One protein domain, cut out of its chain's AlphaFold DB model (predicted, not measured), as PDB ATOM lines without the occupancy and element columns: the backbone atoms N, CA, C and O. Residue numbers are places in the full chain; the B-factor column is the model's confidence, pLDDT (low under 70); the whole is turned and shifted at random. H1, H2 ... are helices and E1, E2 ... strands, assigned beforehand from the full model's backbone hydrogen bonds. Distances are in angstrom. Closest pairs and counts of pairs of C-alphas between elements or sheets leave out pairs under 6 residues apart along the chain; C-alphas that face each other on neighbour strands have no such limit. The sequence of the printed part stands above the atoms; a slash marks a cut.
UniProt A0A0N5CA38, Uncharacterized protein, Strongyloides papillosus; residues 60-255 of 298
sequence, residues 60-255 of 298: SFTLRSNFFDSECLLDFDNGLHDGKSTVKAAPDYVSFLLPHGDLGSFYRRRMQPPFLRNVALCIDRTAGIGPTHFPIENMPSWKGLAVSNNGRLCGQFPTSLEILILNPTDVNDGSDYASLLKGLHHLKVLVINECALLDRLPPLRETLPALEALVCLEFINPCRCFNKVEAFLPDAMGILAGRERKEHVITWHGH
ATOM      1  N   SER A  60     -40.526 -28.332   8.579       87.94
ATOM      2  CA  SER A  60     -39.413 -27.377   8.602       87.94
ATOM      3  C   SER A  60     -38.123 -27.976   8.052       87.94
ATOM      4  O   SER A  60     -37.242 -27.238   7.618       87.94
ATOM      5  N   PHE A  61     -37.993 -29.306   8.036       88.38
ATOM      6  CA  PHE A  61     -36.867 -29.983   7.401       88.38
ATOM      7  C   PHE A  61     -37.152 -30.224   5.920       88.38
ATOM      8  O   PHE A  61     -37.587 -31.304   5.522       88.38
ATOM      9  N   THR A  62     -36.892 -29.215   5.095       87.38
ATOM     10  CA  THR A  62     -37.131 -29.302   3.648       87.38
ATOM     11  C   THR A  62     -35.884 -29.674   2.860       87.38
ATOM     12  O   THR A  62     -35.983 -29.934   1.669       87.38
ATOM     13  N   LEU A  63     -34.701 -29.742   3.487       89.44
ATOM     14  CA  LEU A  63     -33.452 -29.960   2.756       89.44
ATOM     15  C   LEU A  63     -33.502 -31.241   1.910       89.44
ATOM     16  O   LEU A  63     -33.230 -31.181   0.719       89.44
ATOM     17  N   ARG A  64     -33.914 -32.381   2.481       88.62
ATOM     18  CA  ARG A  64     -34.026 -33.645   1.726       88.62
ATOM     19  C   ARG A  64     -35.068 -33.566   0.606       88.62
ATOM     20  O   ARG A  64     -34.761 -33.973  -0.510       88.62
ATOM     21  N   SER A  65     -36.268 -33.059   0.892       88.19
ATOM     22  CA  SER A  65     -37.343 -32.942  -0.106       88.19
ATOM     23  C   SER A  65     -36.965 -31.983  -1.232       88.19
ATOM     24  O   SER A  65     -37.212 -32.281  -2.388       88.19
ATOM     25  N   ASN A  66     -36.262 -30.886  -0.934       90.56
ATOM     26  CA  ASN A  66     -35.793 -29.951  -1.955       90.56
ATOM     27  C   ASN A  66     -34.874 -30.630  -2.977       90.56
ATOM     28  O   ASN A  66     -34.881 -30.219  -4.124       90.56
ATOM     29  N   PHE A  67     -34.096 -31.647  -2.590       91.69
ATOM     30  CA  PHE A  67     -33.270 -32.417  -3.526       91.69
ATOM     31  C   PHE A  67     -34.043 -33.528  -4.244       91.69
ATOM     32  O   PHE A  67     -33.881 -33.697  -5.445       91.69
ATOM     33  N   PHE A  68     -34.824 -34.334  -3.521       86.81
ATOM     34  CA  PHE A  68     -35.410 -35.553  -4.096       86.81
ATOM     35  C   PHE A  68     -36.805 -35.360  -4.698       86.81
ATOM     36  O   PHE A  68     -37.172 -36.125  -5.584       86.81
ATOM     37  N   ASP A  69     -37.533 -34.323  -4.287       87.50
ATOM     38  CA  ASP A  69     -38.843 -33.957  -4.839       87.50
ATOM     39  C   ASP A  69     -38.723 -32.818  -5.876       87.50
ATOM     40  O   ASP A  69     -39.731 -32.284  -6.337       87.50
ATOM     41  N   SER A  70     -37.497 -32.407  -6.237       84.00
ATOM     42  CA  SER A  70     -37.264 -31.358  -7.234       84.00
ATOM     43  C   SER A  70     -37.627 -31.794  -8.647       84.00
ATOM     44  O   SER A  70     -37.507 -32.971  -8.998       84.00
ATOM     45  N   GLU A  71     -37.933 -30.801  -9.483       72.44
ATOM     46  CA  GLU A  71     -38.204 -30.964 -10.909       72.44
ATOM     47  C   GLU A  71     -37.094 -31.763 -11.616       72.44
ATOM     48  O   GLU A  71     -35.893 -31.567 -11.388       72.44
ATOM     49  N   CYS A  72     -37.510 -32.693 -12.474       74.75
ATOM     50  CA  CYS A  72     -36.594 -33.431 -13.329       74.75
ATOM     51  C   CYS A  72     -36.065 -32.473 -14.402       74.75
ATOM     52  O   CYS A  72     -36.855 -31.870 -15.128       74.75
ATOM     53  N   LEU A  73     -34.737 -32.340 -14.556       72.94
ATOM     54  CA  LEU A  73     -34.180 -31.368 -15.517       72.94
ATOM     55  C   LEU A  73     -34.663 -31.616 -16.960       72.94
ATOM     56  O   LEU A  73     -34.713 -30.678 -17.747       72.94
ATOM     57  N   LEU A  74     -35.045 -32.851 -17.310       71.75
ATOM     58  CA  LEU A  74     -35.599 -33.164 -18.632       71.75
ATOM     59  C   LEU A  74     -36.831 -32.310 -18.962       71.75
ATOM     60  O   LEU A  74     -36.952 -31.837 -20.090       71.75
ATOM     61  N   ASP A  75     -37.705 -32.064 -17.986       72.12
ATOM     62  CA  ASP A  75     -38.912 -31.260 -18.184       72.12
ATOM     63  C   ASP A  75     -38.555 -29.782 -18.403       72.12
ATOM     64  O   ASP A  75     -39.083 -29.131 -19.310       72.12
ATOM     65  N   PHE A  76     -37.571 -29.280 -17.653       71.69
ATOM     66  CA  PHE A  76     -37.051 -27.924 -17.818       71.69
ATOM     67  C   PHE A  76     -36.329 -27.721 -19.162       71.69
ATOM     68  O   PHE A  76     -36.554 -26.707 -19.824       71.69
ATOM     69  N   ASP A  77     -35.493 -28.671 -19.594       72.69
ATOM     70  CA  ASP A  77     -34.800 -28.620 -20.890       72.69
ATOM     71  C   ASP A  77     -35.794 -28.619 -22.057       72.69
ATOM     72  O   ASP A  77     -35.653 -27.822 -22.988       72.69
ATOM     73  N   ASN A  78     -36.823 -29.472 -21.992       76.00
ATOM     74  CA  ASN A  78     -37.908 -29.490 -22.973       76.00
ATOM     75  C   ASN A  78     -38.645 -28.143 -22.982       76.00
ATOM     76  O   ASN A  78     -38.898 -27.579 -24.043       76.00
ATOM     77  N   GLY A  79     -38.911 -27.570 -21.803       70.44
ATOM     78  CA  GLY A  79     -39.497 -26.236 -21.672       70.44
ATOM     79  C   GLY A  79     -38.628 -25.122 -22.263       70.44
ATOM     80  O   GLY A  79     -39.157 -24.203 -22.888       70.44
ATOM     81  N   LEU A  80     -37.300 -25.191 -22.113       70.94
ATOM     82  CA  LEU A  80     -36.369 -24.253 -22.749       70.94
ATOM     83  C   LEU A  80     -36.389 -24.392 -24.275       70.94
ATOM     84  O   LEU A  80     -36.415 -23.379 -24.973       70.94
ATOM     85  N   HIS A  81     -36.380 -25.624 -24.788       74.81
ATOM     86  CA  HIS A  81     -36.390 -25.890 -26.227       74.81
ATOM     87  C   HIS A  81     -37.701 -25.441 -26.888       74.81
ATOM     88  O   HIS A  81     -37.677 -24.816 -27.945       74.81
ATOM     89  N   ASP A  82     -38.827 -25.660 -26.207       79.62
ATOM     90  CA  ASP A  82     -40.165 -25.234 -26.625       79.62
ATOM     91  C   ASP A  82     -40.407 -23.717 -26.466       79.62
ATOM     92  O   ASP A  82     -41.497 -23.226 -26.771       79.62
ATOM     93  N   GLY A  83     -39.441 -22.962 -25.925       76.56
ATOM     94  CA  GLY A  83     -39.583 -21.532 -25.630       76.56
ATOM     95  C   GLY A  83     -40.562 -21.207 -24.490       76.56
ATOM     96  O   GLY A  83     -40.953 -20.052 -24.328       76.56
ATOM     97  N   LYS A  84     -40.964 -22.209 -23.698       78.88
ATOM     98  CA  LYS A  84     -41.871 -22.080 -22.542       78.88
ATOM     99  C   LYS A  84     -41.143 -21.665 -21.260       78.88
ATOM    100  O   LYS A  84     -41.764 -21.096 -20.366       78.88
ATOM    101  N   SER A  85     -39.839 -21.921 -21.184       73.94
ATOM    102  CA  SER A  85     -38.986 -21.600 -20.038       73.94
ATOM    103  C   SER A  85     -37.890 -20.612 -20.425       73.94
ATOM    104  O   SER A  85     -37.522 -20.471 -21.589       73.94
ATOM    105  N   THR A  86     -37.328 -19.921 -19.433       77.25
ATOM    106  CA  THR A  86     -36.155 -19.056 -19.627       77.25
ATOM    107  C   THR A  86     -35.034 -19.479 -18.692       77.25
ATOM    108  O   THR A  86     -35.285 -20.029 -17.625       77.25
ATOM    109  N   VAL A  87     -33.787 -19.156 -19.043       72.88
ATOM    110  CA  VAL A  87     -32.609 -19.435 -18.197       72.88
ATOM    111  C   VAL A  87     -32.743 -18.815 -16.797       72.88
ATOM    112  O   VAL A  87     -32.243 -19.364 -15.822       72.88
ATOM    113  N   LYS A  88     -33.453 -17.686 -16.675       74.38
ATOM    114  CA  LYS A  88     -33.725 -17.026 -15.387       74.38
ATOM    115  C   LYS A  88     -34.732 -17.776 -14.511       74.38
ATOM    116  O   LYS A  88     -34.807 -17.482 -13.325       74.38
ATOM    117  N   ALA A  89     -35.505 -18.689 -15.091       74.25
ATOM    118  CA  ALA A  89     -36.474 -19.529 -14.396       74.25
ATOM    119  C   ALA A  89     -35.893 -20.903 -14.028       74.25
ATOM    120  O   ALA A  89     -36.650 -21.803 -13.685       74.25
ATOM    121  N   ALA A  90     -34.573 -21.083 -14.140       75.00
ATOM    122  CA  ALA A  90     -33.951 -22.345 -13.787       75.00
ATOM    123  C   ALA A  90     -34.195 -22.677 -12.306       75.00
ATOM    124  O   ALA A  90     -34.029 -21.798 -11.452       75.00
ATOM    125  N   PRO A  91     -34.593 -23.920 -11.997       81.44
ATOM    126  CA  PRO A  91     -34.894 -24.314 -10.634       81.44
ATOM    127  C   PRO A  91     -33.619 -24.357  -9.783       81.44
ATOM    128  O   PRO A  91     -32.545 -24.743 -10.245       81.44
ATOM    129  N   ASP A  92     -33.749 -23.986  -8.509       85.69
ATOM    130  CA  ASP A  92     -32.635 -23.998  -7.550       85.69
ATOM    131  C   ASP A  92     -32.129 -25.417  -7.240       85.69
ATOM    132  O   ASP A  92     -30.985 -25.588  -6.803       85.69
ATOM    133  N   TYR A  93     -32.985 -26.420  -7.445       89.44
ATOM    134  CA  TYR A  93     -32.716 -27.836  -7.231       89.44
ATOM    135  C   TYR A  93     -33.181 -28.628  -8.445       89.44
ATOM    136  O   TYR A  93     -34.250 -28.357  -8.987       89.44
ATOM    137  N   VAL A  94     -32.389 -29.615  -8.846       88.12
ATOM    138  CA  VAL A  94     -32.726 -30.520  -9.946       88.12
ATOM    139  C   VAL A  94     -32.424 -31.957  -9.571       88.12
ATOM    140  O   VAL A  94     -31.437 -32.234  -8.882       88.12
ATOM    141  N   SER A  95     -33.226 -32.879 -10.091       89.44
ATOM    142  CA  SER A  95     -33.016 -34.311  -9.915       89.44
ATOM    143  C   SER A  95     -32.696 -34.994 -11.244       89.44
ATOM    144  O   SER A  95     -33.170 -34.601 -12.314       89.44
ATOM    145  N   PHE A  96     -31.853 -36.025 -11.173       87.50
ATOM    146  CA  PHE A  96     -31.493 -36.862 -12.309       87.50
ATOM    147  C   PHE A  96     -31.577 -38.332 -11.943       87.50
ATOM    148  O   PHE A  96     -30.966 -38.778 -10.971       87.50
ATOM    149  N   LEU A  97     -32.255 -39.097 -12.793       87.12
ATOM    150  CA  LEU A  97     -32.151 -40.546 -12.808       87.12
ATOM    151  C   LEU A  97     -31.018 -40.945 -13.756       87.12
ATOM    152  O   LEU A  97     -31.044 -40.616 -14.942       87.12
ATOM    153  N   LEU A  98     -30.013 -41.639 -13.228       85.00
ATOM    154  CA  LEU A  98     -28.850 -42.099 -13.982       85.00
ATOM    155  C   LEU A  98     -28.863 -43.627 -14.085       85.00
ATOM    156  O   LEU A  98     -28.164 -44.290 -13.310       85.00
ATOM    157  N   PRO A  99     -29.618 -44.201 -15.043       72.00
ATOM    158  CA  PRO A  99     -29.542 -45.629 -15.306       72.00
ATOM    159  C   PRO A  99     -28.113 -45.956 -15.761       72.00
ATOM    160  O   PRO A  99     -27.569 -45.306 -16.655       72.00
ATOM    161  N   HIS A 100     -27.481 -46.935 -15.111       74.75
ATOM    162  CA  HIS A 100     -26.110 -47.415 -15.376       74.75
ATOM    163  C   HIS A 100     -24.942 -46.550 -14.868       74.75
ATOM    164  O   HIS A 100     -23.801 -47.004 -14.931       74.75
ATOM    165  N   GLY A 101     -25.189 -45.360 -14.309       77.75
ATOM    166  CA  GLY A 101     -24.167 -44.603 -13.569       77.75
ATOM    167  C   GLY A 101     -23.006 -44.010 -14.389       77.75
ATOM    168  O   GLY A 101     -21.953 -43.743 -13.813       77.75
ATOM    169  N   ASP A 102     -23.154 -43.773 -15.700       83.81
ATOM    170  CA  ASP A 102     -22.126 -43.077 -16.502       83.81
ATOM    171  C   ASP A 102     -22.090 -41.565 -16.196       83.81
ATOM    172  O   ASP A 102     -22.665 -40.726 -16.900       83.81
ATOM    173  N   LEU A 103     -21.383 -41.218 -15.117       86.88
ATOM    174  CA  LEU A 103     -21.183 -39.837 -14.681       86.88
ATOM    175  C   LEU A 103     -20.232 -39.048 -15.590       86.88
ATOM    176  O   LEU A 103     -20.373 -37.833 -15.700       86.88
ATOM    177  N   GLY A 104     -19.305 -39.709 -16.288       84.75
ATOM    178  CA  GLY A 104     -18.355 -39.048 -17.190       84.75
ATOM    179  C   GLY A 104     -19.041 -38.416 -18.395       84.75
ATOM    180  O   GLY A 104     -18.820 -37.245 -18.723       84.75
ATOM    181  N   SER A 105     -19.926 -39.162 -19.051       82.88
ATOM    182  CA  SER A 105     -20.745 -38.608 -20.134       82.88
ATOM    183  C   SER A 105     -21.810 -37.647 -19.612       82.88
ATOM    184  O   SER A 105     -22.190 -36.712 -20.320       82.88
ATOM    185  N   PHE A 106     -22.296 -37.840 -18.383       84.44
ATOM    186  CA  PHE A 106     -23.202 -36.892 -17.738       84.44
ATOM    187  C   PHE A 106     -22.536 -35.524 -17.518       84.44
ATOM    188  O   PHE A 106     -23.070 -34.522 -17.991       84.44
ATOM    189  N   TYR A 107     -21.342 -35.475 -16.915       85.56
ATOM    190  CA  TYR A 107     -20.599 -34.229 -16.680       85.56
ATOM    191  C   TYR A 107     -20.302 -33.509 -17.994       85.56
ATOM    192  O   TYR A 107     -20.662 -32.343 -18.142       85.56
ATOM    193  N   ARG A 108     -19.766 -34.213 -19.003       80.12
ATOM    194  CA  ARG A 108     -19.466 -33.621 -20.321       80.12
ATOM    195  C   ARG A 108     -20.682 -32.974 -20.986       80.12
ATOM    196  O   ARG A 108     -20.557 -31.891 -21.546       80.12
ATOM    197  N   ARG A 109     -21.856 -33.610 -20.908       75.19
ATOM    198  CA  ARG A 109     -23.099 -33.077 -21.497       75.19
ATOM    199  C   ARG A 109     -23.686 -31.904 -20.713       75.19
ATOM    200  O   ARG A 109     -24.439 -31.122 -21.282       75.19
ATOM    201  N   ARG A 110     -23.383 -31.790 -19.416       70.56
ATOM    202  CA  ARG A 110     -24.050 -30.863 -18.485       70.56
ATOM    203  C   ARG A 110     -23.141 -29.770 -17.914       70.56
ATOM    204  O   ARG A 110     -23.577 -29.023 -17.049       70.56
ATOM    205  N   MET A 111     -21.927 -29.616 -18.444       57.84
ATOM    206  CA  MET A 111     -20.945 -28.600 -18.032       57.84
ATOM    207  C   MET A 111     -21.308 -27.141 -18.360       57.84
ATOM    208  O   MET A 111     -20.588 -26.240 -17.942       57.84
ATOM    209  N   GLN A 112     -22.370 -26.880 -19.127       55.50
ATOM    210  CA  GLN A 112     -22.561 -25.569 -19.764       55.50
ATOM    211  C   GLN A 112     -23.684 -24.648 -19.267       55.50
ATOM    212  O   GLN A 112     -23.670 -23.491 -19.687       55.50
ATOM    213  N   PRO A 113     -24.589 -25.020 -18.347       55.72
ATOM    214  CA  PRO A 113     -25.463 -24.012 -17.773       55.72
ATOM    215  C   PRO A 113     -25.042 -23.561 -16.361       55.72
ATOM    216  O   PRO A 113     -24.888 -24.399 -15.472       55.72
ATOM    217  N   PRO A 114     -24.956 -22.242 -16.090       57.81
ATOM    218  CA  PRO A 114     -24.580 -21.680 -14.783       57.81
ATOM    219  C   PRO A 114     -25.631 -21.882 -13.675       57.81
ATOM    220  O   PRO A 114     -25.496 -21.318 -12.591       57.81
ATOM    221  N   PHE A 115     -26.698 -22.638 -13.939       63.84
ATOM    222  CA  PHE A 115     -27.874 -22.719 -13.076       63.84
ATOM    223  C   PHE A 115     -28.001 -24.008 -12.259       63.84
ATOM    224  O   PHE A 115     -28.811 -24.057 -11.339       63.84
ATOM    225  N   LEU A 116     -27.194 -25.040 -12.521       78.19
ATOM    226  CA  LEU A 116     -27.255 -26.278 -11.737       78.19
ATOM    227  C   LEU A 116     -26.462 -26.106 -10.440       78.19
ATOM    228  O   LEU A 116     -25.276 -26.414 -10.373       78.19
ATOM    229  N   ARG A 117     -27.106 -25.548  -9.412       87.81
ATOM    230  CA  ARG A 117     -26.466 -25.270  -8.120       87.81
ATOM    231  C   ARG A 117     -26.590 -26.432  -7.138       87.81
ATOM    232  O   ARG A 117     -25.601 -26.763  -6.479       87.81
ATOM    233  N   ASN A 118     -27.778 -27.022  -7.035       92.00
ATOM    234  CA  ASN A 118     -28.070 -28.137  -6.139       92.00
ATOM    235  C   ASN A 118     -28.617 -29.308  -6.955       92.00
ATOM    236  O   ASN A 118     -29.620 -29.168  -7.651       92.00
ATOM    237  N   VAL A 119     -27.937 -30.448  -6.890       91.88
ATOM    238  CA  VAL A 119     -28.210 -31.593  -7.760       91.88
ATOM    239  C   VAL A 119     -28.483 -32.843  -6.938       91.88
ATOM    240  O   VAL A 119     -27.709 -33.174  -6.044       91.88
ATOM    241  N   ALA A 120     -29.550 -33.564  -7.267       94.12
ATOM    242  CA  ALA A 120     -29.795 -34.917  -6.795       94.12
ATOM    243  C   ALA A 120     -29.496 -35.937  -7.899       94.12
ATOM    244  O   ALA A 120     -29.973 -35.813  -9.026       94.12
ATOM    245  N   LEU A 121     -28.708 -36.956  -7.566       92.88
ATOM    246  CA  LEU A 121     -28.367 -38.073  -8.435       92.88
ATOM    247  C   LEU A 121     -28.982 -39.349  -7.864       92.88
ATOM    248  O   LEU A 121     -28.548 -39.847  -6.824       92.88
ATOM    249  N   CYS A 122     -29.972 -39.884  -8.566       91.56
ATOM    250  CA  CYS A 122     -30.561 -41.190  -8.312       91.56
ATOM    251  C   CYS A 122     -29.877 -42.201  -9.236       91.56
ATOM    252  O   CYS A 122     -30.171 -42.283 -10.429       91.56
ATOM    253  N   ILE A 123     -28.904 -42.923  -8.693       90.50
ATOM    254  CA  ILE A 123     -28.074 -43.881  -9.414       90.50
ATOM    255  C   ILE A 123     -28.679 -45.264  -9.197       90.50
ATOM    256  O   ILE A 123     -28.463 -45.884  -8.153       90.50
ATOM    257  N   ASP A 124     -29.430 -45.724 -10.193       83.75
ATOM    258  CA  ASP A 124     -29.992 -47.069 -10.216       83.75
ATOM    259  C   ASP A 124     -29.104 -47.993 -11.056       83.75
ATOM    260  O   ASP A 124     -28.870 -47.783 -12.255       83.75
ATOM    261  N   ARG A 125     -28.550 -49.003 -10.390       75.75
ATOM    262  CA  ARG A 125     -27.675 -50.005 -10.971       75.75
ATOM    263  C   ARG A 125     -28.365 -51.351 -11.047       75.75
ATOM    264  O   ARG A 125     -28.775 -51.928 -10.046       75.75
ATOM    265  N   THR A 126     -28.325 -51.921 -12.242       65.69
ATOM    266  CA  THR A 126     -28.495 -53.357 -12.430       65.69
ATOM    267  C   THR A 126     -27.266 -54.103 -11.897       65.69
ATOM    268  O   THR A 126     -26.127 -53.640 -12.025       65.69
ATOM    269  N   ALA A 127     -27.488 -55.263 -11.277       59.72
ATOM    270  CA  ALA A 127     -26.423 -56.101 -10.731       59.72
ATOM    271  C   ALA A 127     -25.369 -56.459 -11.802       59.72
ATOM    272  O   ALA A 127     -25.718 -56.793 -12.934       59.72
ATOM    273  N   GLY A 128     -24.078 -56.408 -11.442       60.28
ATOM    274  CA  GLY A 128     -22.964 -56.874 -12.287       60.28
ATOM    275  C   GLY A 128     -22.125 -55.798 -12.992       60.28
ATOM    276  O   GLY A 128     -21.131 -56.136 -13.627       60.28
ATOM    277  N   ILE A 129     -22.459 -54.510 -12.869       69.44
ATOM    278  CA  ILE A 129     -21.665 -53.411 -13.448       69.44
ATOM    279  C   ILE A 129     -20.681 -52.875 -12.373       69.44
ATOM    280  O   ILE A 129     -21.085 -52.616 -11.240       69.44
ATOM    281  N   GLY A 130     -19.382 -52.728 -12.695       77.31
ATOM    282  CA  GLY A 130     -18.310 -52.264 -11.775       77.31
ATOM    283  C   GLY A 130     -18.521 -50.835 -11.238       77.31
ATOM    284  O   GLY A 130     -19.356 -50.143 -11.781       77.31
ATOM    285  N   PRO A 131     -17.842 -50.344 -10.185       87.62
ATOM    286  CA  PRO A 131     -18.256 -49.166  -9.388       87.62
ATOM    287  C   PRO A 131     -18.614 -47.900 -10.194       87.62
ATOM    288  O   PRO A 131     -18.005 -47.621 -11.225       87.62
ATOM    289  N   THR A 132     -19.584 -47.117  -9.708       90.94
ATOM    290  CA  THR A 132     -19.931 -45.820 -10.303       90.94
ATOM    291  C   THR A 132     -18.840 -44.815  -9.959       90.94
ATOM    292  O   THR A 132     -18.652 -44.461  -8.795       90.94
ATOM    293  N   HIS A 133     -18.115 -44.375 -10.982       92.00
ATOM    294  CA  HIS A 133     -16.958 -43.507 -10.830       92.00
ATOM    295  C   HIS A 133     -17.347 -42.036 -10.990       92.00
ATOM    296  O   HIS A 133     -17.796 -41.628 -12.061       92.00
ATOM    297  N   PHE A 134     -17.128 -41.237  -9.949       93.50
ATOM    298  CA  PHE A 134     -17.191 -39.780 -10.005       93.50
ATOM    299  C   PHE A 134     -15.883 -39.232 -10.604       93.50
ATOM    300  O   PHE A 134     -14.835 -39.321  -9.956       93.50
ATOM    301  N   PRO A 135     -15.907 -38.711 -11.843       91.38
ATOM    302  CA  PRO A 135     -14.700 -38.286 -12.544       91.38
ATOM    303  C   PRO A 135     -14.167 -36.955 -12.008       91.38
ATOM    304  O   PRO A 135     -14.927 -36.095 -11.565       91.38
ATOM    305  N   ILE A 136     -12.846 -36.786 -12.101       89.50
ATOM    306  CA  ILE A 136     -12.159 -35.532 -11.762       89.50
ATOM    307  C   ILE A 136     -12.223 -34.568 -12.950       89.50
ATOM    308  O   ILE A 136     -12.346 -33.354 -12.789       89.50
ATOM    309  N   GLU A 137     -12.167 -35.105 -14.167       86.44
ATOM    310  CA  GLU A 137     -12.299 -34.322 -15.381       86.44
ATOM    311  C   GLU A 137     -13.716 -33.764 -15.487       86.44
ATOM    312  O   GLU A 137     -14.700 -34.476 -15.281       86.44
ATOM    313  N   ASN A 138     -13.827 -32.498 -15.900       83.31
ATOM    314  CA  ASN A 138     -15.118 -31.847 -16.139       83.31
ATOM    315  C   ASN A 138     -15.989 -31.744 -14.870       83.31
ATOM    316  O   ASN A 138     -17.219 -31.751 -14.949       83.31
ATOM    317  N   MET A 139     -15.349 -31.681 -13.699       86.88
ATOM    318  CA  MET A 139     -16.026 -31.609 -12.410       86.88
ATOM    319  C   MET A 139     -16.885 -30.336 -12.307       86.88
ATOM    320  O   MET A 139     -16.375 -29.228 -12.502       86.88
ATOM    321  N   PRO A 140     -18.186 -30.462 -12.003       87.06
ATOM    322  CA  PRO A 140     -19.090 -29.325 -11.977       87.06
ATOM    323  C   PRO A 140     -18.911 -28.473 -10.716       87.06
ATOM    324  O   PRO A 140     -18.519 -28.962  -9.663       87.06
ATOM    325  N   SER A 141     -19.278 -27.193 -10.790       88.56
ATOM    326  CA  SER A 141     -19.176 -26.242  -9.670       88.56
ATOM    327  C   SER A 141     -20.409 -26.251  -8.751       88.56
ATOM    328  O   SER A 141     -20.925 -25.197  -8.370       88.56
ATOM    329  N   TRP A 142     -20.929 -27.435  -8.424       91.44
ATOM    330  CA  TRP A 142     -22.136 -27.571  -7.605       91.44
ATOM    331  C   TRP A 142     -21.901 -27.128  -6.160       91.44
ATOM    332  O   TRP A 142     -20.818 -27.305  -5.599       91.44
ATOM    333  N   LYS A 143     -22.942 -26.571  -5.541       93.38
ATOM    334  CA  LYS A 143     -22.961 -26.223  -4.113       93.38
ATOM    335  C   LYS A 143     -23.628 -27.295  -3.270       93.38
ATOM    336  O   LYS A 143     -23.232 -27.490  -2.126       93.38
ATOM    337  N   GLY A 144     -24.609 -27.984  -3.835       95.56
ATOM    338  CA  GLY A 144     -25.336 -29.048  -3.169       95.56
ATOM    339  C   GLY A 144     -25.333 -30.323  -3.996       95.56
ATOM    340  O   GLY A 144     -25.594 -30.272  -5.197       95.56
ATOM    341  N   LEU A 145     -25.077 -31.456  -3.352       96.00
ATOM    342  CA  LEU A 145     -25.184 -32.773  -3.965       96.00
ATOM    343  C   LEU A 145     -25.961 -33.713  -3.048       96.00
ATOM    344  O   LEU A 145     -25.592 -33.899  -1.893       96.00
ATOM    345  N   ALA A 146     -26.999 -34.348  -3.574       96.56
ATOM    346  CA  ALA A 146     -27.632 -35.500  -2.959       96.56
ATOM    347  C   ALA A 146     -27.384 -36.733  -3.822       96.56
ATOM    348  O   ALA A 146     -27.604 -36.700  -5.029       96.56
ATOM    349  N   VAL A 147     -26.922 -37.822  -3.218       95.44
ATOM    350  CA  VAL A 147     -26.678 -39.085  -3.915       95.44
ATOM    351  C   VAL A 147     -27.542 -40.159  -3.284       95.44
ATOM    352  O   VAL A 147     -27.414 -40.446  -2.095       95.44
ATOM    353  N   SER A 148     -28.415 -40.750  -4.092       93.81
ATOM    354  CA  SER A 148     -29.103 -41.993  -3.774       93.81
ATOM    355  C   SER A 148     -28.567 -43.077  -4.694       93.81
ATOM    356  O   SER A 148     -28.653 -42.940  -5.911       93.81
ATOM    357  N   ASN A 149     -27.990 -44.133  -4.132       91.25
ATOM    358  CA  ASN A 149     -27.326 -45.187  -4.896       91.25
ATOM    359  C   ASN A 149     -27.674 -46.572  -4.347       91.25
ATOM    360  O   ASN A 149     -27.865 -46.744  -3.146       91.25
ATOM    361  N   ASN A 150     -27.717 -47.576  -5.219       88.94
ATOM    362  CA  ASN A 150     -27.887 -48.990  -4.857       88.94
ATOM    363  C   ASN A 150     -26.644 -49.848  -5.170       88.94
ATOM    364  O   ASN A 150     -26.743 -51.052  -5.384       88.94
ATOM    365  N   GLY A 151     -25.457 -49.237  -5.195       88.19
ATOM    366  CA  GLY A 151     -24.197 -49.953  -5.392       88.19
ATOM    367  C   GLY A 151     -22.962 -49.076  -5.206       88.19
ATOM    368  O   GLY A 151     -23.075 -47.871  -4.998       88.19
ATOM    369  N   ARG A 152     -21.781 -49.693  -5.327       91.81
ATOM    370  CA  ARG A 152     -20.473 -49.089  -5.030       91.81
ATOM    371  C   ARG A 152     -20.192 -47.786  -5.783       91.81
ATOM    372  O   ARG A 152     -20.281 -47.756  -7.014       91.81
ATOM    373  N   LEU A 153     -19.726 -46.775  -5.053       93.38
ATOM    374  CA  LEU A 153     -19.222 -45.494  -5.549       93.38
ATOM    375  C   LEU A 153     -17.692 -45.391  -5.392       93.38
ATOM    376  O   LEU A 153     -17.109 -45.890  -4.425       93.38
ATOM    377  N   CYS A 154     -17.029 -44.718  -6.331       94.00
ATOM    378  CA  CYS A 154     -15.608 -44.361  -6.242       94.00
ATOM    379  C   CYS A 154     -15.313 -43.041  -6.974       94.00
ATOM    380  O   CYS A 154     -16.204 -42.463  -7.592       94.00
ATOM    381  N   GLY A 155     -14.066 -42.564  -6.910       94.56
ATOM    382  CA  GLY A 155     -13.652 -41.294  -7.517       94.56
ATOM    383  C   GLY A 155     -13.676 -40.139  -6.514       94.56
ATOM    384  O   GLY A 155     -13.325 -40.341  -5.353       94.56
ATOM    385  N   GLN A 156     -14.066 -38.938  -6.955       95.25
ATOM    386  CA  GLN A 156     -14.098 -37.725  -6.122       95.25
ATOM    387  C   GLN A 156     -15.376 -36.919  -6.336       95.25
ATOM    388  O   GLN A 156     -15.768 -36.661  -7.471       95.25
ATOM    389  N   PHE A 157     -16.009 -36.472  -5.251       95.94
ATOM    390  CA  PHE A 157     -17.119 -35.530  -5.361       95.94
ATOM    391  C   PHE A 157     -16.639 -34.119  -5.752       95.94
ATOM    392  O   PHE A 157     -15.482 -33.771  -5.510       95.94
ATOM    393  N   PRO A 158     -17.532 -33.274  -6.307       93.62
ATOM    394  CA  PRO A 158     -17.231 -31.873  -6.575       93.62
ATOM    395  C   PRO A 158     -16.674 -31.114  -5.363       93.62
ATOM    396  O   PRO A 158     -17.308 -31.035  -4.316       93.62
ATOM    397  N   THR A 159     -15.501 -30.497  -5.500       93.94
ATOM    398  CA  THR A 159     -14.805 -29.837  -4.373       93.94
ATOM    399  C   THR A 159     -15.462 -28.535  -3.907       93.94
ATOM    400  O   THR A 159     -15.204 -28.067  -2.798       93.94
ATOM    401  N   SER A 160     -16.352 -27.957  -4.717       93.62
ATOM    402  CA  SER A 160     -17.113 -26.745  -4.394       93.62
ATOM    403  C   SER A 160     -18.326 -26.979  -3.486       93.62
ATOM    404  O   SER A 160     -19.023 -26.008  -3.166       93.62
ATOM    405  N   LEU A 161     -18.601 -28.234  -3.108       96.50
ATOM    406  CA  LEU A 161     -19.773 -28.594  -2.317       96.50
ATOM    407  C   LEU A 161     -19.758 -27.938  -0.937       96.50
ATOM    408  O   LEU A 161     -18.774 -27.980  -0.207       96.50
ATOM    409  N   GLU A 162     -20.911 -27.385  -0.576       96.62
ATOM    410  CA  GLU A 162     -21.244 -26.885   0.757       96.62
ATOM    411  C   GLU A 162     -22.244 -27.814   1.464       96.62
ATOM    412  O   GLU A 162     -22.275 -27.851   2.694       96.62
ATOM    413  N   ILE A 163     -23.040 -28.578   0.705       96.88
ATOM    414  CA  ILE A 163     -24.052 -29.515   1.207       96.88
ATOM    415  C   ILE A 163     -23.898 -30.867   0.504       96.88
ATOM    416  O   ILE A 163     -23.866 -30.924  -0.726       96.88
ATOM    417  N   LEU A 164     -23.860 -31.949   1.284       97.69
ATOM    418  CA  LEU A 164     -23.810 -33.322   0.788       97.69
ATOM    419  C   LEU A 164     -24.854 -34.181   1.507       97.69
ATOM    420  O   LEU A 164     -24.876 -34.229   2.734       97.69
ATOM    421  N   ILE A 165     -25.693 -34.881   0.744       97.00
ATOM    422  CA  ILE A 165     -26.639 -35.881   1.246       97.00
ATOM    423  C   ILE A 165     -26.233 -37.252   0.709       97.00
ATOM    424  O   ILE A 165     -26.214 -37.461  -0.502       97.00
ATOM    425  N   LEU A 166     -25.937 -38.186   1.610       96.50
ATOM    426  CA  LEU A 166     -25.627 -39.577   1.291       96.50
ATOM    427  C   LEU A 166     -26.811 -40.471   1.676       96.50
ATOM    428  O   LEU A 166     -27.162 -40.592   2.853       96.50
ATOM    429  N   ASN A 167     -27.415 -41.097   0.668       94.69
ATOM    430  CA  ASN A 167     -28.553 -42.002   0.801       94.69
ATOM    431  C   ASN A 167     -28.274 -43.345   0.091       94.69
ATOM    432  O   ASN A 167     -28.969 -43.682  -0.871       94.69
ATOM    433  N   PRO A 168     -27.242 -44.100   0.515       93.12
ATOM    434  CA  PRO A 168     -27.010 -45.432  -0.026       93.12
ATOM    435  C   PRO A 168     -28.146 -46.376   0.385       93.12
ATOM    436  O   PRO A 168     -28.696 -46.261   1.477       93.12
ATOM    437  N   THR A 169     -28.482 -47.316  -0.494       91.06
ATOM    438  CA  THR A 169     -29.450 -48.391  -0.208       91.06
ATOM    439  C   THR A 169     -28.841 -49.448   0.716       91.06
ATOM    440  O   THR A 169     -29.559 -50.101   1.463       91.06
ATOM    441  N   ASP A 170     -27.515 -49.607   0.661       91.25
ATOM    442  CA  ASP A 170     -26.734 -50.469   1.545       91.25
ATOM    443  C   ASP A 170     -25.501 -49.703   2.041       91.25
ATOM    444  O   ASP A 170     -24.659 -49.269   1.252       91.25
ATOM    445  N   VAL A 171     -25.370 -49.544   3.359       89.69
ATOM    446  CA  VAL A 171     -24.205 -48.903   3.994       89.69
ATOM    447  C   VAL A 171     -22.895 -49.671   3.756       89.69
ATOM    448  O   VAL A 171     -21.811 -49.099   3.886       89.69
ATOM    449  N   ASN A 172     -22.981 -50.955   3.394       89.75
ATOM    450  CA  ASN A 172     -21.855 -51.834   3.083       89.75
ATOM    451  C   ASN A 172     -21.644 -52.038   1.575       89.75
ATOM    452  O   ASN A 172     -20.961 -52.982   1.178       89.75
ATOM    453  N   ASP A 173     -22.125 -51.116   0.737       89.12
ATOM    454  CA  ASP A 173     -21.974 -51.126  -0.730       89.12
ATOM    455  C   ASP A 173     -20.517 -51.157  -1.254       89.12
ATOM    456  O   ASP A 173     -20.283 -51.225  -2.464       89.12
ATOM    457  N   GLY A 174     -19.517 -51.099  -0.368       90.31
ATOM    458  CA  GLY A 174     -18.094 -51.112  -0.700       90.31
ATOM    459  C   GLY A 174     -17.571 -49.775  -1.231       90.31
ATOM    460  O   GLY A 174     -16.471 -49.740  -1.792       90.31
ATOM    461  N   SER A 175     -18.344 -48.693  -1.104       93.94
ATOM    462  CA  SER A 175     -17.960 -47.357  -1.560       93.94
ATOM    463  C   SER A 175     -16.679 -46.863  -0.886       93.94
ATOM    464  O   SER A 175     -16.467 -47.044   0.315       93.94
ATOM    465  N   ASP A 176     -15.815 -46.218  -1.672       94.56
ATOM    466  CA  ASP A 176     -14.569 -45.617  -1.182       94.56
ATOM    467  C   ASP A 176     -14.816 -44.178  -0.705       94.56
ATOM    468  O   ASP A 176     -14.487 -43.200  -1.381       94.56
ATOM    469  N   TYR A 177     -15.437 -44.046   0.469       95.31
ATOM    470  CA  TYR A 177     -15.763 -42.742   1.054       95.31
ATOM    471  C   TYR A 177     -14.529 -41.894   1.386       95.31
ATOM    472  O   TYR A 177     -14.633 -40.668   1.412       95.31
ATOM    473  N   ALA A 178     -13.365 -42.514   1.600       94.81
ATOM    474  CA  ALA A 178     -12.121 -41.788   1.828       94.81
ATOM    475  C   ALA A 178     -11.707 -41.000   0.580       94.81
ATOM    476  O   ALA A 178     -11.417 -39.808   0.675       94.81
ATOM    477  N   SER A 179     -11.741 -41.637  -0.593       95.44
ATOM    478  CA  SER A 179     -11.473 -40.953  -1.862       95.44
ATOM    479  C   SER A 179     -12.580 -39.965  -2.231       95.44
ATOM    480  O   SER A 179     -12.278 -38.837  -2.611       95.44
ATOM    481  N   LEU A 180     -13.850 -40.350  -2.062       96.88
ATOM    482  CA  LEU A 180     -14.998 -39.519  -2.450       96.88
ATOM    483  C   LEU A 180     -15.059 -38.186  -1.695       96.88
ATOM    484  O   LEU A 180     -15.392 -37.164  -2.292       96.88
ATOM    485  N   LEU A 181     -14.747 -38.195  -0.394       96.81
ATOM    486  CA  LEU A 181     -14.780 -37.006   0.463       96.81
ATOM    487  C   LEU A 181     -13.473 -36.201   0.441       96.81
ATOM    488  O   LEU A 181     -13.398 -35.123   1.039       96.81
ATOM    489  N   LYS A 182     -12.436 -36.701  -0.236       94.69
ATOM    490  CA  LYS A 182     -11.143 -36.027  -0.312       94.69
ATOM    491  C   LYS A 182     -11.291 -34.669  -0.999       94.69
ATOM    492  O   LYS A 182     -11.796 -34.573  -2.111       94.69
ATOM    493  N   GLY A 183     -10.785 -33.619  -0.354       92.88
ATOM    494  CA  GLY A 183     -10.762 -32.268  -0.922       92.88
ATOM    495  C   GLY A 183     -12.049 -31.459  -0.726       92.88
ATOM    496  O   GLY A 183     -12.112 -30.319  -1.184       92.88
ATOM    497  N   LEU A 184     -13.054 -31.989  -0.017       96.56
ATOM    498  CA  LEU A 184     -14.302 -31.282   0.298       96.56
ATOM    499  C   LEU A 184     -14.134 -30.262   1.443       96.56
ATOM    500  O   LEU A 184     -14.876 -30.252   2.425       96.56
ATOM    501  N   HIS A 185     -13.154 -29.367   1.317       95.12
ATOM    502  CA  HIS A 185     -12.779 -28.400   2.357       95.12
ATOM    503  C   HIS A 185     -13.825 -27.306   2.610       95.12
ATOM    504  O   HIS A 185     -13.717 -26.582   3.594       95.12
ATOM    505  N   HIS A 186     -14.821 -27.173   1.732       95.69
ATOM    506  CA  HIS A 186     -15.909 -26.202   1.855       95.69
ATOM    507  C   HIS A 186     -17.221 -26.819   2.345       95.69
ATOM    508  O   HIS A 186     -18.206 -26.093   2.495       95.69
ATOM    509  N   LEU A 187     -17.247 -28.131   2.600       96.75
ATOM    510  CA  LEU A 187     -18.466 -28.822   2.985       96.75
ATOM    511  C   LEU A 187     -18.887 -28.413   4.395       96.75
ATOM    512  O   LEU A 187     -18.160 -28.652   5.354       96.75
ATOM    513  N   LYS A 188     -20.081 -27.823   4.509       95.56
ATOM    514  CA  LYS A 188     -20.647 -27.310   5.765       95.56
ATOM    515  C   LYS A 188     -21.720 -28.215   6.340       95.56
ATOM    516  O   LYS A 188     -21.847 -28.295   7.556       95.56
ATOM    517  N   VAL A 189     -22.500 -28.876   5.489       95.75
ATOM    518  CA  VAL A 189     -23.619 -29.727   5.911       95.75
ATOM    519  C   VAL A 189     -23.453 -31.116   5.313       95.75
ATOM    520  O   VAL A 189     -23.417 -31.267   4.092       95.75
ATOM    521  N   LEU A 190     -23.406 -32.125   6.179       95.88
ATOM    522  CA  LEU A 190     -23.452 -33.531   5.796       95.88
ATOM    523  C   LEU A 190     -24.750 -34.155   6.310       95.88
ATOM    524  O   LEU A 190     -25.046 -34.108   7.502       95.88
ATOM    525  N   VAL A 191     -25.522 -34.759   5.416       95.12
ATOM    526  CA  VAL A 191     -26.736 -35.507   5.742       95.12
ATOM    527  C   VAL A 191     -26.499 -36.973   5.402       95.12
ATOM    528  O   VAL A 191     -26.076 -37.290   4.294       95.12
ATOM    529  N   ILE A 192     -26.789 -37.867   6.340       93.88
ATOM    530  CA  ILE A 192     -26.681 -39.316   6.171       93.88
ATOM    531  C   ILE A 192     -28.027 -39.975   6.460       93.88
ATOM    532  O   ILE A 192     -28.753 -39.559   7.367       93.88
ATOM    533  N   ASN A 193     -28.374 -40.999   5.682       88.50
ATOM    534  CA  ASN A 193     -29.625 -41.726   5.887       88.50
ATOM    535  C   ASN A 193     -29.591 -42.597   7.151       88.50
ATOM    536  O   ASN A 193     -30.540 -42.592   7.928       88.50
ATOM    537  N   GLU A 194     -28.471 -43.284   7.375       88.81
ATOM    538  CA  GLU A 194     -28.290 -44.259   8.451       88.81
ATOM    539  C   GLU A 194     -27.039 -43.946   9.258       88.81
ATOM    540  O   GLU A 194     -25.988 -43.608   8.707       88.81
ATOM    541  N   CYS A 195     -27.122 -44.088  10.575       87.88
ATOM    542  CA  CYS A 195     -26.029 -43.736  11.461       87.88
ATOM    543  C   CYS A 195     -24.855 -44.730  11.341       87.88
ATOM    544  O   CYS A 195     -23.709 -44.347  11.579       87.88
ATOM    545  N   ALA A 196     -25.106 -45.966  10.886       90.00
ATOM    546  CA  ALA A 196     -24.069 -46.948  10.547       90.00
ATOM    547  C   ALA A 196     -23.138 -46.478   9.410       90.00
ATOM    548  O   ALA A 196     -21.969 -46.861   9.367       90.00
ATOM    549  N   LEU A 197     -23.603 -45.584   8.524       91.25
ATOM    550  CA  LEU A 197     -22.760 -45.014   7.469       91.25
ATOM    551  C   LEU A 197     -21.565 -44.247   8.052       91.25
ATOM    552  O   LEU A 197     -20.484 -44.242   7.471       91.25
ATOM    553  N   LEU A 198     -21.722 -43.651   9.235       90.00
ATOM    554  CA  LEU A 198     -20.667 -42.889   9.899       90.00
ATOM    555  C   LEU A 198     -19.475 -43.765  10.335       90.00
ATOM    556  O   LEU A 198     -18.401 -43.239  10.608       90.00
ATOM    557  N   ASP A 199     -19.638 -45.090  10.439       88.62
ATOM    558  CA  ASP A 199     -18.531 -46.047  10.646       88.62
ATOM    559  C   ASP A 199     -17.696 -46.279   9.379       88.62
ATOM    560  O   ASP A 199     -16.565 -46.750   9.460       88.62
ATOM    561  N   ARG A 200     -18.243 -45.940   8.210       91.56
ATOM    562  CA  ARG A 200     -17.606 -46.122   6.900       91.56
ATOM    563  C   ARG A 200     -16.896 -44.866   6.408       91.56
ATOM    564  O   ARG A 200     -16.100 -44.945   5.475       91.56
ATOM    565  N   LEU A 201     -17.204 -43.713   7.000       92.12
ATOM    566  CA  LEU A 201     -16.582 -42.448   6.635       92.12
ATOM    567  C   LEU A 201     -15.180 -42.331   7.261       92.12
ATOM    568  O   LEU A 201     -14.968 -42.798   8.383       92.12
ATOM    569  N   PRO A 202     -14.221 -41.686   6.570       91.56
ATOM    570  CA  PRO A 202     -12.937 -41.326   7.163       91.56
ATOM    571  C   PRO A 202     -13.128 -40.366   8.354       91.56
ATOM    572  O   PRO A 202     -14.208 -39.787   8.514       91.56
ATOM    573  N   PRO A 203     -12.087 -40.134   9.178       89.75
ATOM    574  CA  PRO A 203     -12.137 -39.146  10.252       89.75
ATOM    575  C   PRO A 203     -12.620 -37.777   9.742       89.75
ATOM    576  O   PRO A 203     -11.919 -37.082   9.000       89.75
ATOM    577  N   LEU A 204     -13.842 -37.387  10.131       89.12
ATOM    578  CA  LEU A 204     -14.507 -36.209   9.562       89.12
ATOM    579  C   LEU A 204     -13.773 -34.912   9.896       89.12
ATOM    580  O   LEU A 204     -13.713 -34.028   9.054       89.12
ATOM    581  N   ARG A 205     -13.164 -34.809  11.084       85.12
ATOM    582  CA  ARG A 205     -12.410 -33.615  11.498       85.12
ATOM    583  C   ARG A 205     -11.240 -33.300  10.564       85.12
ATOM    584  O   ARG A 205     -10.966 -32.139  10.290       85.12
ATOM    585  N   GLU A 206     -10.552 -34.339  10.104       88.69
ATOM    586  CA  GLU A 206      -9.391 -34.217   9.218       88.69
ATOM    587  C   GLU A 206      -9.829 -34.050   7.761       88.69
ATOM    588  O   GLU A 206      -9.243 -33.274   7.010       88.69
ATOM    589  N   THR A 207     -10.892 -34.756   7.370       91.25
ATOM    590  CA  THR A 207     -11.359 -34.805   5.978       91.25
ATOM    591  C   THR A 207     -12.219 -33.592   5.605       91.25
ATOM    592  O   THR A 207     -12.120 -33.081   4.491       91.25
ATOM    593  N   LEU A 208     -13.051 -33.111   6.533       93.81
ATOM    594  CA  LEU A 208     -14.082 -32.086   6.339       93.81
ATOM    595  C   LEU A 208     -13.933 -30.960   7.384       93.81
ATOM    596  O   LEU A 208     -14.783 -30.801   8.263       93.81
ATOM    597  N   PRO A 209     -12.863 -30.149   7.315       91.62
ATOM    598  CA  PRO A 209     -12.535 -29.169   8.355       91.62
ATOM    599  C   PRO A 209     -13.545 -28.016   8.488       91.62
ATOM    600  O   PRO A 209     -13.551 -27.331   9.507       91.62
ATOM    601  N   ALA A 210     -14.382 -27.782   7.473       93.81
ATOM    602  CA  ALA A 210     -15.420 -26.748   7.478       93.81
ATOM    603  C   ALA A 210     -16.815 -27.277   7.844       93.81
ATOM    604  O   ALA A 210     -17.793 -26.537   7.718       93.81
ATOM    605  N   LEU A 211     -16.924 -28.546   8.259       93.50
ATOM    606  CA  LEU A 211     -18.207 -29.144   8.597       93.50
ATOM    607  C   LEU A 211     -18.804 -28.419   9.806       93.50
ATOM    608  O   LEU A 211     -18.197 -28.350  10.867       93.50
ATOM    609  N   GLU A 212     -20.002 -27.874   9.629       93.25
ATOM    610  CA  GLU A 212     -20.724 -27.077  10.622       93.25
ATOM    611  C   GLU A 212     -22.004 -27.787  11.101       93.25
ATOM    612  O   GLU A 212     -22.529 -27.453  12.165       93.25
ATOM    613  N   ALA A 213     -22.506 -28.766  10.338       92.94
ATOM    614  CA  ALA A 213     -23.629 -29.606  10.732       92.94
ATOM    615  C   ALA A 213     -23.560 -31.044  10.201       92.94
ATOM    616  O   ALA A 213     -23.169 -31.292   9.058       92.94
ATOM    617  N   LEU A 214     -24.049 -31.973  11.029       93.19
ATOM    618  CA  LEU A 214     -24.339 -33.361  10.671       93.19
ATOM    619  C   LEU A 214     -25.820 -33.659  10.925       93.19
ATOM    620  O   LEU A 214     -26.334 -33.399  12.013       93.19
ATOM    621  N   VAL A 215     -26.488 -34.269   9.950       92.00
ATOM    622  CA  VAL A 215     -27.878 -34.718  10.066       92.00
ATOM    623  C   VAL A 215     -27.946 -36.233   9.855       92.00
ATOM    624  O   VAL A 215     -27.658 -36.693   8.756       92.00
ATOM    625  N   CYS A 216     -28.338 -37.010  10.872       91.12
ATOM    626  CA  CYS A 216     -28.697 -38.431  10.711       91.12
ATOM    627  C   CYS A 216     -30.222 -38.539  10.578       91.12
ATOM    628  O   CYS A 216     -30.952 -38.063  11.448       91.12
ATOM    629  N   LEU A 217     -30.707 -39.139   9.492       87.62
ATOM    630  CA  LEU A 217     -32.144 -39.291   9.236       87.62
ATOM    631  C   LEU A 217     -32.748 -40.544   9.882       87.62
ATOM    632  O   LEU A 217     -33.970 -40.681   9.908       87.62
ATOM    633  N   GLU A 218     -31.907 -41.425  10.422       84.12
ATOM    634  CA  GLU A 218     -32.329 -42.633  11.119       84.12
ATOM    635  C   GLU A 218     -33.103 -42.296  12.398       84.12
ATOM    636  O   GLU A 218     -32.649 -41.525  13.254       84.12
ATOM    637  N   PHE A 219     -34.265 -42.930  12.542       77.50
ATOM    638  CA  PHE A 219     -35.096 -42.827  13.731       77.50
ATOM    639  C   PHE A 219     -34.675 -43.868  14.775       77.50
ATOM    640  O   PHE A 219     -35.333 -44.888  14.967       77.50
ATOM    641  N   ILE A 220     -33.552 -43.613  15.449       73.62
ATOM    642  CA  ILE A 220     -33.049 -44.461  16.536       73.62
ATOM    643  C   ILE A 220     -32.695 -43.626  17.769       73.62
ATOM    644  O   ILE A 220     -31.999 -42.619  17.668       73.62
ATOM    645  N   ASN A 221     -33.154 -44.046  18.950       68.94
ATOM    646  CA  ASN A 221     -32.834 -43.392  20.220       68.94
ATOM    647  C   ASN A 221     -32.276 -44.428  21.221       68.94
ATOM    648  O   ASN A 221     -32.999 -45.364  21.564       68.94
ATOM    649  N   PRO A 222     -31.027 -44.288  21.709       70.75
ATOM    650  CA  PRO A 222     -30.074 -43.216  21.414       70.75
ATOM    651  C   PRO A 222     -29.410 -43.361  20.037       70.75
ATOM    652  O   PRO A 222     -29.073 -44.457  19.590       70.75
ATOM    653  N   CYS A 223     -29.156 -42.224  19.391       76.19
ATOM    654  CA  CYS A 223     -28.392 -42.161  18.152       76.19
ATOM    655  C   CYS A 223     -26.893 -42.319  18.408       76.19
ATOM    656  O   CYS A 223     -26.292 -41.549  19.159       76.19
ATOM    657  N   ARG A 224     -26.260 -43.273  17.717       79.50
ATOM    658  CA  ARG A 224     -24.811 -43.517  17.828       79.50
ATOM    659  C   ARG A 224     -23.961 -42.381  17.251       79.50
ATOM    660  O   ARG A 224     -22.801 -42.249  17.634       79.50
ATOM    661  N   CYS A 225     -24.523 -41.544  16.372       79.88
ATOM    662  CA  CYS A 225     -23.799 -40.404  15.809       79.88
ATOM    663  C   CYS A 225     -23.399 -39.378  16.867       79.88
ATOM    664  O   CYS A 225     -22.381 -38.729  16.675       79.88
ATOM    665  N   PHE A 226     -24.137 -39.254  17.977       75.88
ATOM    666  CA  PHE A 226     -23.856 -38.255  19.013       75.88
ATOM    667  C   PHE A 226     -22.411 -38.333  19.532       75.88
ATOM    668  O   PHE A 226     -21.680 -37.351  19.449       75.88
ATOM    669  N   ASN A 227     -21.963 -39.521  19.953       76.25
ATOM    670  CA  ASN A 227     -20.611 -39.722  20.493       76.25
ATOM    671  C   ASN A 227     -19.518 -39.391  19.467       76.25
ATOM    672  O   ASN A 227     -18.432 -38.936  19.812       76.25
ATOM    673  N   LYS A 228     -19.797 -39.646  18.185       75.94
ATOM    674  CA  LYS A 228     -18.861 -39.339  17.105       75.94
ATOM    675  C   LYS A 228     -18.836 -37.855  16.793       75.94
ATOM    676  O   LYS A 228     -17.763 -37.319  16.563       75.94
ATOM    677  N   VAL A 229     -19.999 -37.208  16.805       75.69
ATOM    678  CA  VAL A 229     -20.150 -35.765  16.610       75.69
ATOM    679  C   VAL A 229     -19.412 -34.997  17.684       75.69
ATOM    680  O   VAL A 229     -18.644 -34.117  17.333       75.69
ATOM    681  N   GLU A 230     -19.568 -35.357  18.955       73.81
ATOM    682  CA  GLU A 230     -18.893 -34.670  20.063       73.81
ATOM    683  C   GLU A 230     -17.364 -34.623  19.873       73.81
ATOM    684  O   GLU A 230     -16.720 -33.620  20.178       73.81
ATOM    685  N   ALA A 231     -16.775 -35.659  19.266       70.94
ATOM    686  CA  ALA A 231     -15.340 -35.718  19.000       70.94
ATOM    687  C   ALA A 231     -14.843 -34.729  17.917       70.94
ATOM    688  O   ALA A 231     -13.662 -34.364  17.928       70.94
ATOM    689  N   PHE A 232     -15.691 -34.295  16.973       74.44
ATOM    690  CA  PHE A 232     -15.290 -33.384  15.881       74.44
ATOM    691  C   PHE A 232     -16.041 -32.044  15.844       74.44
ATOM    692  O   PHE A 232     -15.510 -31.074  15.310       74.44
ATOM    693  N   LEU A 233     -17.226 -31.972  16.444       78.69
ATOM    694  CA  LEU A 233     -18.037 -30.784  16.691       78.69
ATOM    695  C   LEU A 233     -18.354 -30.704  18.200       78.69
ATOM    696  O   LEU A 233     -19.494 -30.943  18.601       78.69
ATOM    697  N   PRO A 234     -17.363 -30.383  19.053       70.50
ATOM    698  CA  PRO A 234     -17.536 -30.388  20.510       70.50
ATOM    699  C   PRO A 234     -18.573 -29.368  21.000       70.50
ATOM    700  O   PRO A 234     -19.227 -29.589  22.012       70.50
ATOM    701  N   ASP A 235     -18.771 -28.282  20.246       75.19
ATOM    702  CA  ASP A 235     -19.747 -27.231  20.551       75.19
ATOM    703  C   ASP A 235     -21.082 -27.418  19.801       75.19
ATOM    704  O   ASP A 235     -21.899 -26.495  19.741       75.19
ATOM    705  N   ALA A 236     -21.318 -28.583  19.181       77.88
ATOM    706  CA  ALA A 236     -22.570 -28.817  18.472       77.88
ATOM    707  C   ALA A 236     -23.763 -28.872  19.429       77.88
ATOM    708  O   ALA A 236     -23.812 -29.632  20.395       77.88
ATOM    709  N   MET A 237     -24.798 -28.124  19.070       78.75
ATOM    710  CA  MET A 237     -26.127 -28.267  19.639       78.75
ATOM    711  C   MET A 237     -26.845 -29.430  18.952       78.75
ATOM    712  O   MET A 237     -26.763 -29.578  17.733       78.75
ATOM    713  N   GLY A 238     -27.543 -30.259  19.731       76.06
ATOM    714  CA  GLY A 238     -28.254 -31.437  19.236       76.06
ATOM    715  C   GLY A 238     -29.769 -31.297  19.351       76.06
ATOM    716  O   GLY A 238     -30.279 -31.109  20.453       76.06
ATOM    717  N   ILE A 239     -30.485 -31.464  18.238       77.06
ATOM    718  CA  ILE A 239     -31.916 -31.793  18.241       77.06
ATOM    719  C   ILE A 239     -31.999 -33.318  18.199       77.06
ATOM    720  O   ILE A 239     -31.625 -33.928  17.195       77.06
ATOM    721  N   LEU A 240     -32.437 -33.925  19.301       65.75
ATOM    722  CA  LEU A 240     -32.573 -35.376  19.431       65.75
ATOM    723  C   LEU A 240     -34.028 -35.787  19.203       65.75
ATOM    724  O   LEU A 240     -34.942 -35.047  19.565       65.75
ATOM    725  N   ALA A 241     -34.252 -36.985  18.661       60.41
ATOM    726  CA  ALA A 241     -35.602 -37.508  18.502       60.41
ATOM    727  C   ALA A 241     -36.332 -37.539  19.862       60.41
ATOM    728  O   ALA A 241     -35.852 -38.123  20.843       60.41
ATOM    729  N   GLY A 242     -37.495 -36.885  19.930       54.59
ATOM    730  CA  GLY A 242     -38.309 -36.837  21.141       54.59
ATOM    731  C   GLY A 242     -38.714 -38.241  21.598       54.59
ATOM    732  O   GLY A 242     -39.077 -39.086  20.782       54.59
ATOM    733  N   ARG A 243     -38.664 -38.498  22.913       51.59
ATOM    734  CA  ARG A 243     -39.272 -39.709  23.491       51.59
ATOM    735  C   ARG A 243     -40.766 -39.701  23.199       51.59
ATOM    736  O   ARG A 243     -41.400 -38.656  23.319       51.59
ATOM    737  N   GLU A 244     -41.276 -40.871  22.850       48.94
ATOM    738  CA  GLU A 244     -42.632 -41.146  22.389       48.94
ATOM    739  C   GLU A 244     -43.715 -40.194  22.934       48.94
ATOM    740  O   GLU A 244     -44.164 -40.312  24.075       48.94
ATOM    741  N   ARG A 245     -44.136 -39.219  22.120       47.78
ATOM    742  CA  ARG A 245     -45.306 -38.368  22.376       47.78
ATOM    743  C   ARG A 245     -46.276 -38.548  21.224       47.78
ATOM    744  O   ARG A 245     -45.871 -38.461  20.076       47.78
ATOM    745  N   LYS A 246     -47.573 -38.677  21.526       50.41
ATOM    746  CA  LYS A 246     -48.701 -38.865  20.581       50.41
ATOM    747  C   LYS A 246     -48.750 -37.897  19.370       50.41
ATOM    748  O   LYS A 246     -49.527 -38.123  18.453       50.41
ATOM    749  N   GLU A 247     -47.907 -36.867  19.333       53.50
ATOM    750  CA  GLU A 247     -47.680 -35.895  18.250       53.50
ATOM    751  C   GLU A 247     -46.660 -36.387  17.185       53.50
ATOM    752  O   GLU A 247     -46.065 -35.599  16.445       53.50
ATOM    753  N   HIS A 248     -46.447 -37.701  17.080       51.59
ATOM    754  CA  HIS A 248     -45.480 -38.342  16.175       51.59
ATOM    755  C   HIS A 248     -45.673 -38.062  14.681       51.59
ATOM    756  O   HIS A 248     -44.748 -38.213  13.892       51.59
ATOM    757  N   VAL A 249     -46.868 -37.666  14.255       55.84
ATOM    758  CA  VAL A 249     -47.140 -37.467  12.823       55.84
ATOM    759  C   VAL A 249     -46.514 -36.166  12.300       55.84
ATOM    760  O   VAL A 249     -46.212 -36.046  11.114       55.84
ATOM    761  N   ILE A 250     -46.294 -35.196  13.188       59.78
ATOM    762  CA  ILE A 250     -45.984 -33.804  12.837       59.78
ATOM    763  C   ILE A 250     -44.569 -33.377  13.253       59.78
ATOM    764  O   ILE A 250     -43.994 -32.464  12.657       59.78
ATOM    765  N   THR A 251     -43.970 -34.067  14.221       68.50
ATOM    766  CA  THR A 251     -42.603 -33.808  14.695       68.50
ATOM    767  C   THR A 251     -41.560 -34.544  13.847       68.50
ATOM    768  O   THR A 251     -41.826 -35.580  13.240       68.50
ATOM    769  N   TRP A 252     -40.366 -33.975  13.725       71.88
ATOM    770  CA  TRP A 252     -39.235 -34.565  13.014       71.88
ATOM    771  C   TRP A 252     -38.467 -35.543  13.919       71.88
ATOM    772  O   TRP A 252     -38.322 -35.300  15.115       71.88
ATOM    773  N   HIS A 253     -37.983 -36.644  13.339       68.69
ATOM    774  CA  HIS A 253     -37.536 -37.838  14.071       68.69
ATOM    775  C   HIS A 253     -36.060 -38.220  13.829       68.69
ATOM    776  O   HIS A 253     -35.635 -39.300  14.227       68.69
ATOM    777  N   GLY A 254     -35.267 -37.360  13.187       75.00
ATOM    778  CA  GLY A 254     -33.828 -37.594  13.026       75.00
ATOM    779  C   GLY A 254     -32.990 -36.975  14.149       75.00
ATOM    780  O   GLY A 254     -33.499 -36.581  15.200       75.00
ATOM    781  N   HIS A 255     -31.691 -36.834  13.884       86.38
ATOM    782  CA  HIS A 255     -30.726 -36.161  14.755       86.38
ATOM    783  C   HIS A 255     -29.984 -35.059  13.992       86.38
ATOM    784  O   HIS A 255     -29.345 -35.350  12.981       86.38
TER     785      HIS A 255
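This is residues 60 to 255 of the 298 residues of an uncharacterized protein of Strongyloides papillosus (UniProt A0A0N5CA38). The chain is wound in a row of stacked turns, a solenoid: one wall is a sheet of six parallel strands in the order E1 E2 E4 E6 E7 E8, and the opposite wall is made of short pieces, among them H3, E3, E5, H4 and H6. H1 covers part of the sheet's other face, H2 sits at the E1 end of the row, H7 and E9 sit at the E8 end, and residues 244 to 250 stick out as a loose loop. The printed part has 196 residues, with seven named helices and nine named strands in the order H1 H2 E1 H3 E2 E3 E4 E5 E6 H4 E7 H5 H6 E8 H7 E9; E3 and E5 form a second parallel sheet. The class is mixed, helices and strands, though under half of the residues are in named elements. The whole is compact, with a radius of gyration of the C-alphas of 17.6 A and spans of 52 by 37 by 34 A.

Start at H1, residues 63 to 68, which is on the sheet of E1, residues 93 to 99, E2, 118 to 124, E4, 144 to 149, E6, 163 to 168, E7, 189 to 192, and E8, 213 to 216. H1 stands at a height of 7.6 A over the sheet and runs slantwise to the strands, at 48 degrees to E2 on the local plane; its closest C-alphas to E2 are Phe 67 and Ala 120, 5.4 A apart. H2, residues 73 to 81, only grazes the sheet with residues 73 to 76. The edge strands are E1 and E8. Look for N 96 and O 120, 2.9 A, between E1 and E2; N 121 and O 146, 2.8 A, between E2 and E4; N 147 and O 165, 2.8 A, between E4 and E6; N 166 and O 191, 2.8 A, between E6 and E7; and N 192 and O 215, 2.8 A, between E7 and E8. H3, residues 103 to 110, is not on this sheet, but only just, with 4 pairs of C-alphas within 10 A. E3, residues 132 to 134, and E5, residues 153 to 155, are parallel neighbours, with N 134 and O 154 at 2.8 A. The closest C-alphas of H3 and E3 are Leu 103 and Phe 134, 6.1 A apart. H4, residues 177 to 180, comes closest to E5 at the C-alphas of Leu 180 and Gly 155, 5.5 A. H5, residues 195 to 199, is on the six-stranded sheet, on the opposite face from H1, over none of its strands. H6, residues 204 to 207, is close to but not clearly touching H7, residues 225 to 232; their closest C-alphas are Arg 205 and Phe 232, 5.2 A. H7 only grazes the sheet, with residues 225 to 229. E9, residues 237 to 239, pairs with no named strand and is near E8. E1 H3 E2, E6 H4 E7 and E7 H5 H6 E8 are strand-helix-strand units, parallel neighbour strands with helices between, each with a right-handed crossover. In H1, H2 and H3 every O i to N i+4 pair is within hydrogen-bond range; H7 has 2 of 4, H5 has 0 of 1 but 2 of 2 O i to N i+3 pairs, and H4 and H6 are too short for an i+4 pair.

Find C-alpha 63 at (-33.452, -29.960, 2.756), where H1 begins; H2 then runs 12.2 A. From C-alpha 93 at (-32.716, -27.836, -7.231), E1 runs 19.8 A; E2 runs 19.5 A, E4 16.4 A and E6 16.2 A. H7 is 11.0 A long, and E9 ends at C-alpha 239, at (-31.916, -31.793, 18.241).

The C-alphas farthest apart, Gly 83 and Asn 227, are 53.1 A from each other. The printed part has no cut, and its one long link is H2 to E1, with 11 residues. Residues 240 to 255 hold no named element. The mean pLDDT of the printed part is 83.1; it is under 70 at residues 111 to 115, 126 to 129, 221, 240 to 251 and 253.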